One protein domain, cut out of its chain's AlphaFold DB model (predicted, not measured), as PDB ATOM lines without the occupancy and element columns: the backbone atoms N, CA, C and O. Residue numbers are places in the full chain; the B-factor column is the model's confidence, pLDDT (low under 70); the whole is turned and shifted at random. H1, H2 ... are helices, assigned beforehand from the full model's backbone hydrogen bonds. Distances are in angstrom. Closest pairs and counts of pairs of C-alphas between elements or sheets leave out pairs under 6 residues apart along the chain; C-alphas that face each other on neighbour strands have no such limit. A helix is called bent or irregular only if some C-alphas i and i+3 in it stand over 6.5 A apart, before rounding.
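What this domain is: This is residues 6 to 111 of the 113 residues of an uncharacterized protein of Ricinus communis (UniProt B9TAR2). A long helix, H3, runs through the middle; H4 folds back beside it as a hairpin, while the nearly straight H2 crosses H3 near its start and diverges from it toward H1. H1 spans the gap between the beginning of H2 and the end of H3, leaving a loose triangle of H1, H2 and H3. The printed part has 106 residues with four named helices, H1 to H4 in order, and no named strand; its class is all helix. It is only just loose, close to compact, with a radius of gyration of the C-alphas of 15.7 A and spans of 43 by 33 by 22 A.

How they stand to each other: H1, residues 6 to 16, touches H2a, residues 21 to 32, which touches it with residues 21 to 22 alone; the closest C-alphas, of Gly 15 and Asn 22, are 6.0 A apart. Their lines are only just about perpendicular, at 71 degrees. H2a and H2b, residues 35 to 44, are arms of the bent H2, assigned as one helix by its hydrogen bonds; C-alphas 32 and 35 are 6.6 A apart, and the arms stand at a shallow tilt of 24 degrees. The hub is H3, residues 52 to 78. Its residues 58 to 62 alone touch H2b, closest at the C-alphas of Leu 38 and Ile 59, 6.5 A, at a steep tilt of 63 degrees, opposite ways. Its residues 73 to 78 alone touch H1, closest at the C-alphas of Arg 9 and Val 78, 6.6 A. H2a and H3 are apart. H4, residues 87 to 109, forms a hairpin with H3 at a shallow tilt of 22 degrees; their closest C-alphas, of Glu 58 and Leu 106, are 6.1 A apart. Every O i to N i+4 pair is within hydrogen-bond range in H1, H2a and H2b, against 18 of 23 in H3 and 17 of 19 in H4.

Where its parts are: H1 begins at C-alpha 6, (6.877, -31.562, 41.501), and is 15.5 A long; H2a measures 16.5 A and H2b 14.2 A. H3 is 35.8 A long, with a kink of 33 degrees near residue 66. H4, 29.8 A long, is irregular, with C-alphas 100 and 103 7.5 A apart and a kink of 53 degrees near residue 103; it ends at C-alpha 109, (-28.324, -24.308, 37.944).

The domain as a whole: The C-alphas farthest apart, of Ala 48 and Gly 80, are 44.3 A apart. The printed part has no cut; the link from H1 to H2 is tight, and those from H2 to H3 and H3 to H4 are short. Mean pLDDT of the printed part is 92.4, with residues 18 to 20 under 70.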
ATOM      1  N   ASP A   6       6.404 -32.369  40.380       76.69
ATOM      2  CA  ASP A   6       6.877 -31.562  41.501       76.69
ATOM      3  C   ASP A   6       5.867 -30.465  41.822       76.69
ATOM      4  O   ASP A   6       5.557 -30.217  42.985       76.69
ATOM      5  N   TRP A   7       5.254 -29.894  40.784       83.12
ATOM      6  CA  TRP A   7       4.258 -28.843  40.927       83.12
ATOM      7  C   TRP A   7       3.023 -29.323  41.697       83.12
ATOM      8  O   TRP A   7       2.614 -28.674  42.655       83.12
ATOM      9  N   ILE A   8       2.469 -30.493  41.353       85.06
ATOM     10  CA  ILE A   8       1.270 -31.018  42.029       85.06
ATOM     11  C   ILE A   8       1.539 -31.336  43.497       85.06
ATOM     12  O   ILE A   8       0.713 -31.025  44.355       85.06
ATOM     13  N   ARG A   9       2.689 -31.938  43.811       85.94
ATOM     14  CA  ARG A   9       3.028 -32.271  45.201       85.94
ATOM     15  C   ARG A   9       3.250 -31.016  46.041       85.94
ATOM     16  O   ARG A   9       2.727 -30.950  47.150       85.94
ATOM     17  N   ILE A  10       3.952 -30.015  45.500       86.38
ATOM     18  CA  ILE A  10       4.134 -28.710  46.154       86.38
ATOM     19  C   ILE A  10       2.781 -28.032  46.375       86.38
ATOM     20  O   ILE A  10       2.508 -27.575  47.480       86.38
ATOM     21  N   PHE A  11       1.914 -28.016  45.361       85.62
ATOM     22  CA  PHE A  11       0.595 -27.392  45.444       85.62
ATOM     23  C   PHE A  11      -0.291 -28.034  46.523       85.62
ATOM     24  O   PHE A  11      -0.906 -27.333  47.328       85.62
ATOM     25  N   ILE A  12      -0.320 -29.370  46.597       87.94
ATOM     26  CA  ILE A  12      -1.057 -30.093  47.646       87.94
ATOM     27  C   ILE A  12      -0.453 -29.817  49.027       87.94
ATOM     28  O   ILE A  12      -1.191 -29.526  49.967       87.94
ATOM     29  N   PHE A  13       0.876 -29.861  49.163       87.88
ATOM     30  CA  PHE A  13       1.545 -29.585  50.435       87.88
ATOM     31  C   PHE A  13       1.279 -28.154  50.930       87.88
ATOM     32  O   PHE A  13       0.953 -27.956  52.103       87.88
ATOM     33  N   ALA A  14       1.346 -27.161  50.042       86.19
ATOM     34  CA  ALA A  14       1.026 -25.768  50.351       86.19
ATOM     35  C   ALA A  14      -0.442 -25.597  50.786       86.19
ATOM     36  O   ALA A  14      -0.727 -24.849  51.722       86.19
ATOM     37  N   GLY A  15      -1.358 -26.359  50.179       85.06
ATOM     38  CA  GLY A  15      -2.777 -26.365  50.543       85.06
ATOM     39  C   GLY A  15      -3.043 -26.970  51.919       85.06
ATOM     40  O   GLY A  15      -3.798 -26.409  52.709       85.06
ATOM     41  N   LEU A  16      -2.374 -28.079  52.247       86.44
ATOM     42  CA  LEU A  16      -2.484 -28.724  53.562       86.44
ATOM     43  C   LEU A  16      -1.861 -27.885  54.685       86.44
ATOM     44  O   LEU A  16      -2.329 -27.927  55.820       86.44
ATOM     45  N   THR A  17      -0.822 -27.110  54.374       83.12
ATOM     46  CA  THR A  17      -0.120 -26.255  55.345       83.12
ATOM     47  C   THR A  17      -0.719 -24.849  55.472       83.12
ATOM     48  O   THR A  17      -0.195 -24.044  56.240       83.12
ATOM     49  N   ARG A  18      -1.829 -24.558  54.769       67.44
ATOM     50  CA  ARG A  18      -2.509 -23.245  54.720       67.44
ATOM     51  C   ARG A  18      -1.564 -22.085  54.392       67.44
ATOM     52  O   ARG A  18      -1.672 -20.997  54.956       67.44
ATOM     53  N   GLN A  19      -0.613 -22.315  53.491       67.31
ATOM     54  CA  GLN A  19       0.238 -21.241  52.998       67.31
ATOM     55  C   GLN A  19      -0.514 -20.418  51.944       67.31
ATOM     56  O   GLN A  19      -1.105 -20.973  51.020       67.31
ATOM     57  N   ALA A  20      -0.417 -19.088  52.035       66.81
ATOM     58  CA  ALA A  20      -1.121 -18.117  51.183       66.81
ATOM     59  C   ALA A  20      -0.814 -18.214  49.668       66.81
ATOM     60  O   ALA A  20      -1.405 -17.504  48.855       66.81
ATOM     61  N   ILE A  21       0.126 -19.074  49.264       72.62
ATOM     62  CA  ILE A  21       0.492 -19.298  47.859       72.62
ATOM     63  C   ILE A  21      -0.684 -19.905  47.082       72.62
ATOM     64  O   ILE A  21      -0.921 -19.499  45.942       72.62
ATOM     65  N   ASN A  22      -1.436 -20.827  47.694       79.69
ATOM     66  CA  ASN A  22      -2.577 -21.463  47.035       79.69
ATOM     67  C   ASN A  22      -3.726 -20.478  46.825       79.69
ATOM     68  O   ASN A  22      -4.302 -20.464  45.741       79.69
ATOM     69  N   ASP A  23      -3.999 -19.619  47.807       83.12
ATOM     70  CA  ASP A  23      -5.081 -18.634  47.722       83.12
ATOM     71  C   ASP A  23      -4.842 -17.663  46.566       83.12
ATOM     72  O   ASP A  23      -5.713 -17.476  45.718       83.12
ATOM     73  N   ARG A  24      -3.623 -17.108  46.466       87.19
ATOM     74  CA  ARG A  24      -3.265 -16.216  45.356       87.19
ATOM     75  C   ARG A  24      -3.339 -16.930  44.011       87.19
ATOM     76  O   ARG A  24      -3.898 -16.384  43.067       87.19
ATOM     77  N   TYR A  25      -2.794 -18.144  43.919       88.44
ATOM     78  CA  TYR A  25      -2.816 -18.907  42.673       88.44
ATOM     79  C   TYR A  25      -4.244 -19.221  42.211       88.44
ATOM     80  O   TYR A  25      -4.552 -19.056  41.035       88.44
ATOM     81  N   LEU A  26      -5.120 -19.665  43.117       91.06
ATOM     82  CA  LEU A  26      -6.506 -19.993  42.785       91.06
ATOM     83  C   LEU A  26      -7.324 -18.741  42.451       91.06
ATOM     84  O   LEU A  26      -8.147 -18.795  41.539       91.06
ATOM     85  N   ALA A  27      -7.064 -17.611  43.116       92.31
ATOM     86  CA  ALA A  27      -7.660 -16.328  42.754       92.31
ATOM     87  C   ALA A  27      -7.242 -15.886  41.339       92.31
ATOM     88  O   ALA A  27      -8.099 -15.535  40.527       92.31
ATOM     89  N   ASP A  28      -5.948 -15.973  41.010       93.19
ATOM     90  CA  ASP A  28      -5.438 -15.663  39.670       93.19
ATOM     91  C   ASP A  28      -6.008 -16.613  38.607       93.19
ATOM     92  O   ASP A  28      -6.377 -16.178  37.515       93.19
ATOM     93  N   LEU A  29      -6.099 -17.910  38.918       94.00
ATOM     94  CA  LEU A  29      -6.670 -18.920  38.028       94.00
ATOM     95  C   LEU A  29      -8.146 -18.634  37.744       94.00
ATOM     96  O   LEU A  29      -8.567 -18.671  36.588       94.00
ATOM     97  N   ARG A  30      -8.917 -18.317  38.785       96.12
ATOM     98  CA  ARG A  30     -10.322 -17.957  38.645       96.12
ATOM     99  C   ARG A  30     -10.481 -16.736  37.736       96.12
ATOM    100  O   ARG A  30     -11.133 -16.850  36.702       96.12
ATOM    101  N   ALA A  31      -9.797 -15.640  38.060       96.44
ATOM    102  CA  ALA A  31      -9.924 -14.374  37.341       96.44
ATOM    103  C   ALA A  31      -9.479 -14.458  35.872       96.44
ATOM    104  O   ALA A  31     -10.065 -13.824  34.998       96.44
ATOM    105  N   ARG A  32      -8.416 -15.220  35.580       96.00
ATOM    106  CA  ARG A  32      -7.819 -15.267  34.233       96.00
ATOM    107  C   ARG A  32      -8.358 -16.384  33.353       96.00
ATOM    108  O   ARG A  32      -8.171 -16.321  32.142       96.00
ATOM    109  N   VAL A  33      -8.939 -17.423  33.947       96.31
ATOM    110  CA  VAL A  33      -9.364 -18.619  33.212       96.31
ATOM    111  C   VAL A  33     -10.832 -18.905  33.445       96.31
ATOM    112  O   VAL A  33     -11.575 -18.989  32.476       96.31
ATOM    113  N   PHE A  34     -11.269 -19.070  34.693       98.06
ATOM    114  CA  PHE A  34     -12.629 -19.557  34.928       98.06
ATOM    115  C   PHE A  34     -13.673 -18.521  34.552       98.06
ATOM    116  O   PHE A  34     -14.630 -18.867  33.865       98.06
ATOM    117  N   ASP A  35     -13.458 -17.265  34.937       98.12
ATOM    118  CA  ASP A  35     -14.377 -16.180  34.604       98.12
ATOM    119  C   ASP A  35     -14.461 -15.972  33.089       98.12
ATOM    120  O   ASP A  35     -15.552 -15.844  32.542       98.12
ATOM    121  N   VAL A  36     -13.322 -16.045  32.394       98.06
ATOM    122  CA  VAL A  36     -13.270 -15.955  30.927       98.06
ATOM    123  C   VAL A  36     -14.042 -17.109  30.286       98.06
ATOM    124  O   VAL A  36     -14.914 -16.882  29.456       98.06
ATOM    125  N   VAL A  37     -13.784 -18.354  30.700       97.88
ATOM    126  CA  VAL A  37     -14.480 -19.534  30.159       97.88
ATOM    127  C   VAL A  37     -15.984 -19.457  30.410       97.88
ATOM    128  O   VAL A  37     -16.765 -19.755  29.507       97.88
ATOM    129  N   LEU A  38     -16.411 -19.058  31.612       97.88
ATOM    130  CA  LEU A  38     -17.831 -18.926  31.913       97.88
ATOM    131  C   LEU A  38     -18.481 -17.834  31.055       97.88
ATOM    132  O   LEU A  38     -19.555 -18.068  30.506       97.88
ATOM    133  N   GLN A  39     -17.839 -16.675  30.895       97.31
ATOM    134  CA  GLN A  39     -18.349 -15.599  30.039       97.31
ATOM    135  C   GLN A  39     -18.531 -16.053  28.588       97.31
ATOM    136  O   GLN A  39     -19.606 -15.843  28.024       97.31
ATOM    137  N   GLU A  40     -17.548 -16.747  28.015       97.50
ATOM    138  CA  GLU A  40     -17.641 -17.273  26.647       97.50
ATOM    139  C   GLU A  40     -18.764 -18.311  26.504       97.50
ATOM    140  O   GLU A  40     -19.554 -18.246  25.564       97.50
ATOM    141  N   LEU A  41     -18.928 -19.224  27.470       96.62
ATOM    142  CA  LEU A  41     -20.039 -20.187  27.463       96.62
ATOM    143  C   LEU A  41     -21.406 -19.502  27.539       96.62
ATOM    144  O   LEU A  41     -22.373 -19.946  26.914       96.62
ATOM    145  N   ARG A  42     -21.508 -18.430  28.329       95.38
ATOM    146  CA  ARG A  42     -22.738 -17.644  28.460       95.38
ATOM    147  C   ARG A  42     -23.063 -16.908  27.166       95.38
ATOM    148  O   ARG A  42     -24.229 -16.922  26.761       95.38
ATOM    149  N   PHE A  43     -22.052 -16.317  26.531       96.06
ATOM    150  CA  PHE A  43     -22.166 -15.636  25.243       96.06
ATOM    151  C   PHE A  43     -22.604 -16.605  24.138       96.06
ATOM    152  O   PHE A  43     -23.648 -16.394  23.521       96.06
ATOM    153  N   GLU A  44     -21.883 -17.715  23.964       95.94
ATOM    154  CA  GLU A  44     -22.141 -18.738  22.939       95.94
ATOM    155  C   GLU A  44     -23.556 -19.332  23.038       95.94
ATOM    156  O   GLU A  44     -24.194 -19.657  22.037       95.94
ATOM    157  N   HIS A  45     -24.087 -19.468  24.256       93.88
ATOM    158  CA  HIS A  45     -25.406 -20.060  24.493       93.88
ATOM    159  C   HIS A  45     -26.529 -19.043  24.740       93.88
ATOM    160  O   HIS A  45     -27.651 -19.454  25.061       93.88
ATOM    161  N   GLY A  46     -26.255 -17.743  24.593       93.44
ATOM    162  CA  GLY A  46     -27.249 -16.674  24.727       93.44
ATOM    163  C   GLY A  46     -27.945 -16.651  26.092       93.44
ATOM    164  O   GLY A  46     -29.164 -16.483  26.170       93.44
ATOM    165  N   LEU A  47     -27.203 -16.894  27.176       91.69
ATOM    166  CA  LEU A  47     -27.769 -16.902  28.525       91.69
ATOM    167  C   LEU A  47     -28.032 -15.471  29.010       91.69
ATOM    168  O   LEU A  47     -27.154 -14.617  28.951       91.69
ATOM    169  N   ALA A  48     -29.224 -15.223  29.562       91.44
ATOM    170  CA  ALA A  48     -29.562 -13.930  30.166       91.44
ATOM    171  C   ALA A  48     -28.596 -13.570  31.304       91.44
ATOM    172  O   ALA A  48     -28.120 -14.479  31.995       91.44
ATOM    173  N   GLU A  49     -28.347 -12.280  31.532       93.12
ATOM    174  CA  GLU A  49     -27.445 -11.810  32.593       93.12
ATOM    175  C   GLU A  49     -27.762 -12.451  33.956       93.12
ATOM    176  O   GLU A  49     -28.940 -12.573  34.307       93.12
ATOM    177  N   PRO A  50     -26.751 -12.946  34.696       94.50
ATOM    178  CA  PRO A  50     -26.964 -13.595  35.978       94.50
ATOM    179  C   PRO A  50     -27.026 -12.555  37.105       94.50
ATOM    180  O   PRO A  50     -26.468 -11.461  37.010       94.50
ATOM    181  N   THR A  51     -27.643 -12.913  38.227       95.44
ATOM    182  CA  THR A  51     -27.336 -12.244  39.499       95.44
ATOM    183  C   THR A  51     -25.921 -12.611  39.960       95.44
ATOM    184  O   THR A  51     -25.346 -13.594  39.495       95.44
ATOM    185  N   ALA A  52     -25.367 -11.869  40.925       95.19
ATOM    186  CA  ALA A  52     -24.069 -12.215  41.512       95.19
ATOM    187  C   ALA A  52     -24.047 -13.660  42.051       95.19
ATOM    188  O   ALA A  52     -23.125 -14.406  41.751       95.19
ATOM    189  N   GLN A  53     -25.100 -14.085  42.762       94.69
ATOM    190  CA  GLN A  53     -25.186 -15.454  43.278       94.69
ATOM    191  C   GLN A  53     -25.270 -16.494  42.155       94.69
ATOM    192  O   GLN A  53     -24.573 -17.496  42.208       94.69
ATOM    193  N   GLN A  54     -26.070 -16.246  41.113       94.81
ATOM    194  CA  GLN A  54     -26.153 -17.164  39.974       94.81
ATOM    195  C   GLN A  54     -24.805 -17.323  39.271       94.81
ATOM    196  O   GLN A  54     -24.493 -18.409  38.803       94.81
ATOM    197  N   TYR A  55     -24.007 -16.259  39.197       95.81
ATOM    198  CA  TYR A  55     -22.677 -16.331  38.608       95.81
ATOM    199  C   TYR A  55     -21.724 -17.191  39.455       95.81
ATOM    200  O   TYR A  55     -20.997 -18.015  38.901       95.81
ATOM    201  N   GLU A  56     -21.771 -17.067  40.787       96.06
ATOM    202  CA  GLU A  56     -21.039 -17.969  41.693       96.06
ATOM    203  C   GLU A  56     -21.528 -19.421  41.586       96.06
ATOM    204  O   GLU A  56     -20.730 -20.349  41.611       96.06
ATOM    205  N   ASP A  57     -22.824 -19.657  41.404       95.56
ATOM    206  CA  ASP A  57     -23.335 -21.022  41.229       95.56
ATOM    207  C   ASP A  57     -22.904 -21.609  39.867       95.56
ATOM    208  O   ASP A  57     -22.606 -22.798  39.741       95.56
ATOM    209  N   GLU A  58     -22.849 -20.775  38.826       96.62
ATOM    210  CA  GLU A  58     -22.419 -21.156  37.480       96.62
ATOM    211  C   GLU A  58     -20.902 -21.412  37.391       96.62
ATOM    212  O   GLU A  58     -20.490 -22.333  36.679       96.62
ATOM    213  N   ILE A  59     -20.057 -20.662  38.119       97.56
ATOM    214  CA  ILE A  59     -18.591 -20.840  38.075       97.56
ATOM    215  C   ILE A  59     -18.160 -22.204  38.632       97.56
ATOM    216  O   ILE A  59     -17.158 -22.767  38.181       97.56
ATOM    217  N   GLU A  60     -18.949 -22.794  39.535       96.81
ATOM    218  CA  GLU A  60     -18.719 -24.146  40.057       96.81
ATOM    219  C   GLU A  60     -18.741 -25.220  38.957       96.81
ATOM    220  O   GLU A  60     -18.040 -26.233  39.038       96.81
ATOM    221  N   PHE A  61     -19.470 -24.986  37.862       97.44
ATOM    222  CA  PHE A  61     -19.434 -25.875  36.701       97.44
ATOM    223  C   PHE A  61     -18.038 -25.913  36.054       97.44
ATOM    224  O   PHE A  61     -17.546 -26.985  35.687       97.44
ATOM    225  N   VAL A  62     -17.362 -24.762  35.971       98.12
ATOM    226  CA  VAL A  62     -15.987 -24.654  35.454       98.12
ATOM    227  C   VAL A  62     -14.984 -25.253  36.443       98.12
ATOM    228  O   VAL A  62     -14.086 -26.000  36.038       98.12
ATOM    229  N   TRP A  63     -15.173 -25.015  37.746       97.56
ATOM    230  CA  TRP A  63     -14.398 -25.683  38.798       97.56
ATOM    231  C   TRP A  63     -14.475 -27.207  38.699       97.56
ATOM    232  O   TRP A  63     -13.455 -27.883  38.858       97.56
ATOM    233  N   GLY A  64     -15.645 -27.758  38.370       97.56
ATOM    234  CA  GLY A  64     -15.833 -29.191  38.152       97.56
ATOM    235  C   GLY A  64     -14.914 -29.758  37.064       97.56
ATOM    236  O   GLY A  64     -14.270 -30.793  37.271       97.56
ATOM    237  N   LEU A  65     -14.781 -29.065  35.926       97.56
ATOM    238  CA  LEU A  65     -13.837 -29.450  34.871       97.56
ATOM    239  C   LEU A  65     -12.385 -29.361  35.357       97.56
ATOM    240  O   LEU A  65     -11.608 -30.300  35.153       97.56
ATOM    241  N   HIS A  66     -12.021 -28.259  36.021       96.25
ATOM    242  CA  HIS A  66     -10.683 -28.083  36.583       96.25
ATOM    243  C   HIS A  66     -10.320 -29.237  37.525       96.25
ATOM    244  O   HIS A  66      -9.274 -29.865  37.350       96.25
ATOM    245  N   ALA A  67     -11.204 -29.577  38.466       95.62
ATOM    246  CA  ALA A  67     -11.014 -30.684  39.392       95.62
ATOM    247  C   ALA A  67     -10.867 -32.025  38.656       95.62
ATOM    248  O   ALA A  67      -9.971 -32.812  38.968       95.62
ATOM    249  N   ALA A  68     -11.688 -32.273  37.630       96.50
ATOM    250  CA  ALA A  68     -11.637 -33.502  36.842       96.50
ATOM    251  C   ALA A  68     -10.314 -33.685  36.073       96.50
ATOM    252  O   ALA A  68      -9.918 -34.832  35.833       96.50
ATOM    253  N   ILE A  69      -9.653 -32.594  35.673       95.44
ATOM    254  CA  ILE A  69      -8.323 -32.602  35.040       95.44
ATOM    255  C   ILE A  69      -7.230 -32.697  36.111       95.44
ATOM    256  O   ILE A  69      -6.367 -33.571  36.036       95.44
ATOM    257  N   PHE A  70      -7.285 -31.845  37.135       93.56
ATOM    258  CA  PHE A  70      -6.305 -31.797  38.222       93.56
ATOM    259  C   PHE A  70      -6.176 -33.146  38.942       93.56
ATOM    260  O   PHE A  70      -5.065 -33.610  39.220       93.56
ATOM    261  N   TYR A  71      -7.295 -33.845  39.156       94.62
ATOM    262  CA  TYR A  71      -7.311 -35.157  39.799       94.62
ATOM    263  C   TYR A  71      -6.520 -36.226  39.029       94.62
ATOM    264  O   TYR A  71      -5.983 -37.144  39.646       94.62
ATOM    265  N   VAL A  72      -6.369 -36.110  37.704       95.12
ATOM    266  CA  VAL A  72      -5.496 -37.014  36.928       95.12
ATOM    267  C   VAL A  72      -4.056 -36.912  37.422       95.12
ATOM    268  O   VAL A  72      -3.382 -37.923  37.623       95.12
ATOM    269  N   GLY A  73      -3.596 -35.688  37.670       92.25
ATOM    270  CA  GLY A  73      -2.267 -35.435  38.192       92.25
ATOM    271  C   GLY A  73      -2.107 -35.867  39.650       92.25
ATOM    272  O   GLY A  73      -1.085 -36.462  39.987       92.25
ATOM    273  N   VAL A  74      -3.126 -35.675  40.496       93.69
ATOM    274  CA  VAL A  74      -3.145 -36.232  41.865       93.69
ATOM    275  C   VAL A  74      -3.033 -37.756  41.825       93.69
ATOM    276  O   VAL A  74      -2.165 -38.334  42.477       93.69
ATOM    277  N   ARG A  75      -3.851 -38.421  41.004       95.38
ATOM    278  CA  ARG A  75      -3.847 -39.879  40.859       95.38
ATOM    279  C   ARG A  75      -2.473 -40.405  40.442       95.38
ATOM    280  O   ARG A  75      -1.971 -41.334  41.069       95.38
ATOM    281  N   LYS A  76      -1.853 -39.776  39.438       93.56
ATOM    282  CA  LYS A  76      -0.531 -40.166  38.932       93.56
ATOM    283  C   LYS A  76       0.586 -39.894  39.938       93.56
ATOM    284  O   LYS A  76       1.410 -40.764  40.193       93.56
ATOM    285  N   TRP A  77       0.643 -38.685  40.491       91.88
ATOM    286  CA  TRP A  77       1.830 -38.207  41.204       91.88
ATOM    287  C   TRP A  77       1.712 -38.271  42.724       91.88
ATOM    288  O   TRP A  77       2.719 -38.462  43.399       91.88
ATOM    289  N   VAL A  78       0.518 -38.147  43.292       91.25
ATOM    290  CA  VAL A  78       0.328 -38.256  44.746       91.25
ATOM    291  C   VAL A  78       0.080 -39.708  45.134       91.25
ATOM    292  O   VAL A  78       0.734 -40.212  46.039       91.25
ATOM    293  N   TYR A  79      -0.815 -40.397  44.424       93.88
ATOM    294  CA  TYR A  79      -1.184 -41.777  44.762       93.88
ATOM    295  C   TYR A  79      -0.360 -42.845  44.039       93.88
ATOM    296  O   TYR A  79      -0.443 -44.014  44.404       93.88
ATOM    297  N   GLY A  80       0.421 -42.480  43.017       93.12
ATOM    298  CA  GLY A  80       1.201 -43.449  42.238       93.12
ATOM    299  C   GLY A  80       0.336 -44.439  41.449       93.12
ATOM    300  O   GLY A  80       0.799 -45.521  41.100       93.12
ATOM    301  N   LEU A  81      -0.928 -44.094  41.191       96.06
ATOM    302  CA  LEU A  81      -1.877 -44.949  40.485       96.06
ATOM    303  C   LEU A  81      -1.774 -44.747  38.965       96.06
ATOM    304  O   LEU A  81      -1.506 -43.631  38.503       96.06
ATOM    305  N   PRO A  82      -2.046 -45.794  38.166       95.44
ATOM    306  CA  PRO A  82      -1.948 -45.703  36.718       95.44
ATOM    307  C   PRO A  82      -2.937 -44.686  36.129       95.44
ATOM    308  O   PRO A  82      -4.082 -44.504  36.571       95.44
ATOM    309  N   VAL A  83      -2.487 -44.019  35.071       95.62
ATOM    310  CA  VAL A  83      -3.300 -43.154  34.212       95.62
ATOM    311  C   VAL A  83      -3.116 -43.557  32.753       95.62
ATOM    312  O   VAL A  83      -2.084 -44.152  32.445       95.62
ATOM    313  N   PRO A  84      -4.087 -43.263  31.866       95.38
ATOM    314  CA  PRO A  84      -3.876 -43.404  30.430       95.38
ATOM    315  C   PRO A  84      -2.573 -42.726  29.994       95.38
ATOM    316  O   PRO A  84      -2.229 -41.663  30.515       95.38
ATOM    317  N   GLU A  85      -1.857 -43.346  29.059       92.25
ATOM    318  CA  GLU A  85      -0.610 -42.789  28.519       92.25
ATOM    319  C   GLU A  85      -0.879 -41.499  27.739       92.25
ATOM    320  O   GLU A  85      -0.186 -40.499  27.920       92.25
ATOM    321  N   ASP A  86      -1.944 -41.512  26.937       95.50
ATOM    322  CA  ASP A  86      -2.414 -40.369  26.165       95.50
ATOM    323  C   ASP A  86      -3.287 -39.448  27.036       95.50
ATOM    324  O   ASP A  86      -4.512 -39.588  27.139       95.50
ATOM    325  N   LEU A  87      -2.618 -38.526  27.731       92.75
ATOM    326  CA  LEU A  87      -3.276 -37.533  28.579       92.75
ATOM    327  C   LEU A  87      -4.034 -36.483  27.766       92.75
ATOM    328  O   LEU A  87      -5.064 -36.003  28.241       92.75
ATOM    329  N   ASP A  88      -3.574 -36.158  26.560       94.12
ATOM    330  CA  ASP A  88      -4.220 -35.164  25.703       94.12
ATOM    331  C   ASP A  88      -5.590 -35.667  25.253       94.12
ATOM    332  O   ASP A  88      -6.588 -34.958  25.390       94.12
ATOM    333  N   ARG A  89      -5.683 -36.940  24.850       96.38
ATOM    334  CA  ARG A  89      -6.967 -37.584  24.557       96.38
ATOM    335  C   ARG A  89      -7.892 -37.621  25.768       96.38
ATOM    336  O   ARG A  89      -9.091 -37.391  25.623       96.38
ATOM    337  N   LEU A  90      -7.367 -37.896  26.964       96.12
ATOM    338  CA  LEU A  90      -8.176 -37.895  28.186       96.12
ATOM    339  C   LEU A  90      -8.723 -36.496  28.511       96.12
ATOM    340  O   LEU A  90      -9.867 -36.370  28.949       96.12
ATOM    341  N   VAL A  91      -7.917 -35.448  28.323       95.75
ATOM    342  CA  VAL A  91      -8.346 -34.056  28.525       95.75
ATOM    343  C   VAL A  91      -9.364 -33.647  27.460       95.75
ATOM    344  O   VAL A  91     -10.403 -33.102  27.824       95.75
ATOM    345  N   ALA A  92      -9.133 -33.981  26.188       97.25
ATOM    346  CA  ALA A  92     -10.073 -33.725  25.098       97.25
ATOM    347  C   ALA A  92     -11.450 -34.347  25.377       97.25
ATOM    348  O   ALA A  92     -12.459 -33.659  25.318       97.25
ATOM    349  N   GLN A  93     -11.495 -35.605  25.827       97.75
ATOM    350  CA  GLN A  93     -12.754 -36.263  26.202       97.75
ATOM    351  C   GLN A  93     -13.508 -35.543  27.332       97.75
ATOM    352  O   GLN A  93     -14.738 -35.492  27.330       97.75
ATOM    353  N   LYS A  94     -12.788 -34.997  28.321       97.62
ATOM    354  CA  LYS A  94     -13.400 -34.212  29.406       97.62
ATOM    355  C   LYS A  94     -13.955 -32.890  28.886       97.62
ATOM    356  O   LYS A  94     -15.041 -32.501  29.306       97.62
ATOM    357  N   LEU A  95     -13.225 -32.231  27.986       97.19
ATOM    358  CA  LEU A  95     -13.659 -30.997  27.332       97.19
ATOM    359  C   LEU A  95     -14.907 -31.233  26.479       97.19
ATOM    360  O   LEU A  95     -15.872 -30.492  26.633       97.19
ATOM    361  N   ASP A  96     -14.939 -32.296  25.676       97.94
ATOM    362  CA  ASP A  96     -16.102 -32.649  24.857       97.94
ATOM    363  C   ASP A  96     -17.356 -32.840  25.721       97.94
ATOM    364  O   ASP A  96     -18.409 -32.265  25.447       97.94
ATOM    365  N   ALA A  97     -17.244 -33.602  26.815       97.56
ATOM    366  CA  ALA A  97     -18.356 -33.824  27.738       97.56
ATOM    367  C   ALA A  97     -18.797 -32.535  28.457       97.56
ATOM    368  O   ALA A  97     -19.994 -32.298  28.652       97.56
ATOM    369  N   PHE A  98     -17.839 -31.696  28.855       97.88
ATOM    370  CA  PHE A  98     -18.096 -30.397  29.469       97.88
ATOM    371  C   PHE A  98     -18.855 -29.468  28.514       97.88
ATOM    372  O   PHE A  98     -19.947 -29.018  28.853       97.88
ATOM    373  N   LEU A  99     -18.348 -29.264  27.295       97.12
ATOM    374  CA  LEU A  99     -18.969 -28.400  26.288       97.12
ATOM    375  C   LEU A  99     -20.355 -28.913  25.880       97.12
ATOM    376  O   LEU A  99     -21.317 -28.148  25.857       97.12
ATOM    377  N   ALA A 100     -20.499 -30.222  25.648       96.81
ATOM    378  CA  ALA A 100     -21.785 -30.821  25.292       96.81
ATOM    379  C   ALA A 100     -22.848 -30.659  26.395       96.81
ATOM    380  O   ALA A 100     -24.046 -30.585  26.109       96.81
ATOM    381  N   SER A 101     -22.436 -30.619  27.667       96.56
ATOM    382  CA  SER A 101     -23.359 -30.494  28.801       96.56
ATOM    383  C   SER A 101     -23.605 -29.054  29.254       96.56
ATOM    384  O   SER A 101     -24.642 -28.808  29.881       96.56
ATOM    385  N   ALA A 102     -22.729 -28.109  28.899       96.06
ATOM    386  CA  ALA A 102     -22.749 -26.724  29.368       96.06
ATOM    387  C   ALA A 102     -24.110 -26.012  29.216       96.06
ATOM    388  O   ALA A 102     -24.628 -25.536  30.232       96.06
ATOM    389  N   PRO A 103     -24.785 -26.001  28.044       92.44
ATOM    390  CA  PRO A 103     -26.051 -25.277  27.914       92.44
ATOM    391  C   PRO A 103     -27.150 -25.832  28.828       92.44
ATOM    392  O   PRO A 103     -27.989 -25.084  29.330       92.44
ATOM    393  N   ARG A 104     -27.169 -27.153  29.050       94.44
ATOM    394  CA  ARG A 104     -28.147 -27.803  29.933       94.44
ATOM    395  C   ARG A 104     -27.802 -27.577  31.403       94.44
ATOM    396  O   ARG A 104     -28.706 -27.309  32.190       94.44
ATOM    397  N   ALA A 105     -26.526 -27.696  31.763       94.62
ATOM    398  CA  ALA A 105     -26.052 -27.516  33.130       94.62
ATOM    399  C   ALA A 105     -26.331 -26.090  33.626       94.62
ATOM    400  O   ALA A 105     -27.039 -25.928  34.618       94.62
ATOM    401  N   LEU A 106     -25.901 -25.071  32.873       93.31
ATOM    402  CA  LEU A 106     -26.079 -23.660  33.237       93.31
ATOM    403  C   LEU A 106     -27.563 -23.270  33.355       93.31
ATOM    404  O   LEU A 106     -27.962 -22.584  34.292       93.31
ATOM    405  N   LYS A 107     -28.430 -23.777  32.465       90.56
ATOM    406  CA  LYS A 107     -29.886 -23.559  32.569       90.56
ATOM    407  C   LYS A 107     -30.507 -24.221  33.798       90.56
ATOM    408  O   LYS A 107     -31.477 -23.693  34.331       90.56
ATOM    409  N   ASN A 108     -30.012 -25.386  34.210       91.62
ATOM    410  CA  ASN A 108     -30.548 -26.104  35.366       91.62
ATOM    411  C   ASN A 108     -30.076 -25.501  36.690       91.62
ATOM    412  O   ASN A 108     -30.873 -25.443  37.624       91.62
ATOM    413  N   LEU A 109     -28.838 -25.006  36.760       90.25
ATOM    414  CA  LEU A 109     -28.324 -24.308  37.944       90.25
ATOM    415  C   LEU A 109     -29.239 -23.139  38.334       90.25
ATOM    416  O   LEU A 109     -29.629 -23.024  39.488       90.25
ATOM    417  N   ARG A 110     -29.744 -22.393  37.347       83.00
ATOM    418  CA  ARG A 110     -30.696 -21.285  37.550       83.00
ATOM    419  C   ARG A 110     -32.095 -21.670  38.027       83.00
ATOM    420  O   ARG A 110     -32.858 -20.787  38.390       83.00
ATOM    421  N   LYS A 111     -32.481 -22.945  37.936       78.75
ATOM    422  CA  LYS A 111     -33.808 -23.419  38.375       78.75
ATOM    423  C   LYS A 111     -33.827 -23.837  39.841       78.75
ATOM    424  O   LYS A 111     -34.896 -24.135  40.361       78.75
TER     425      LYS A 111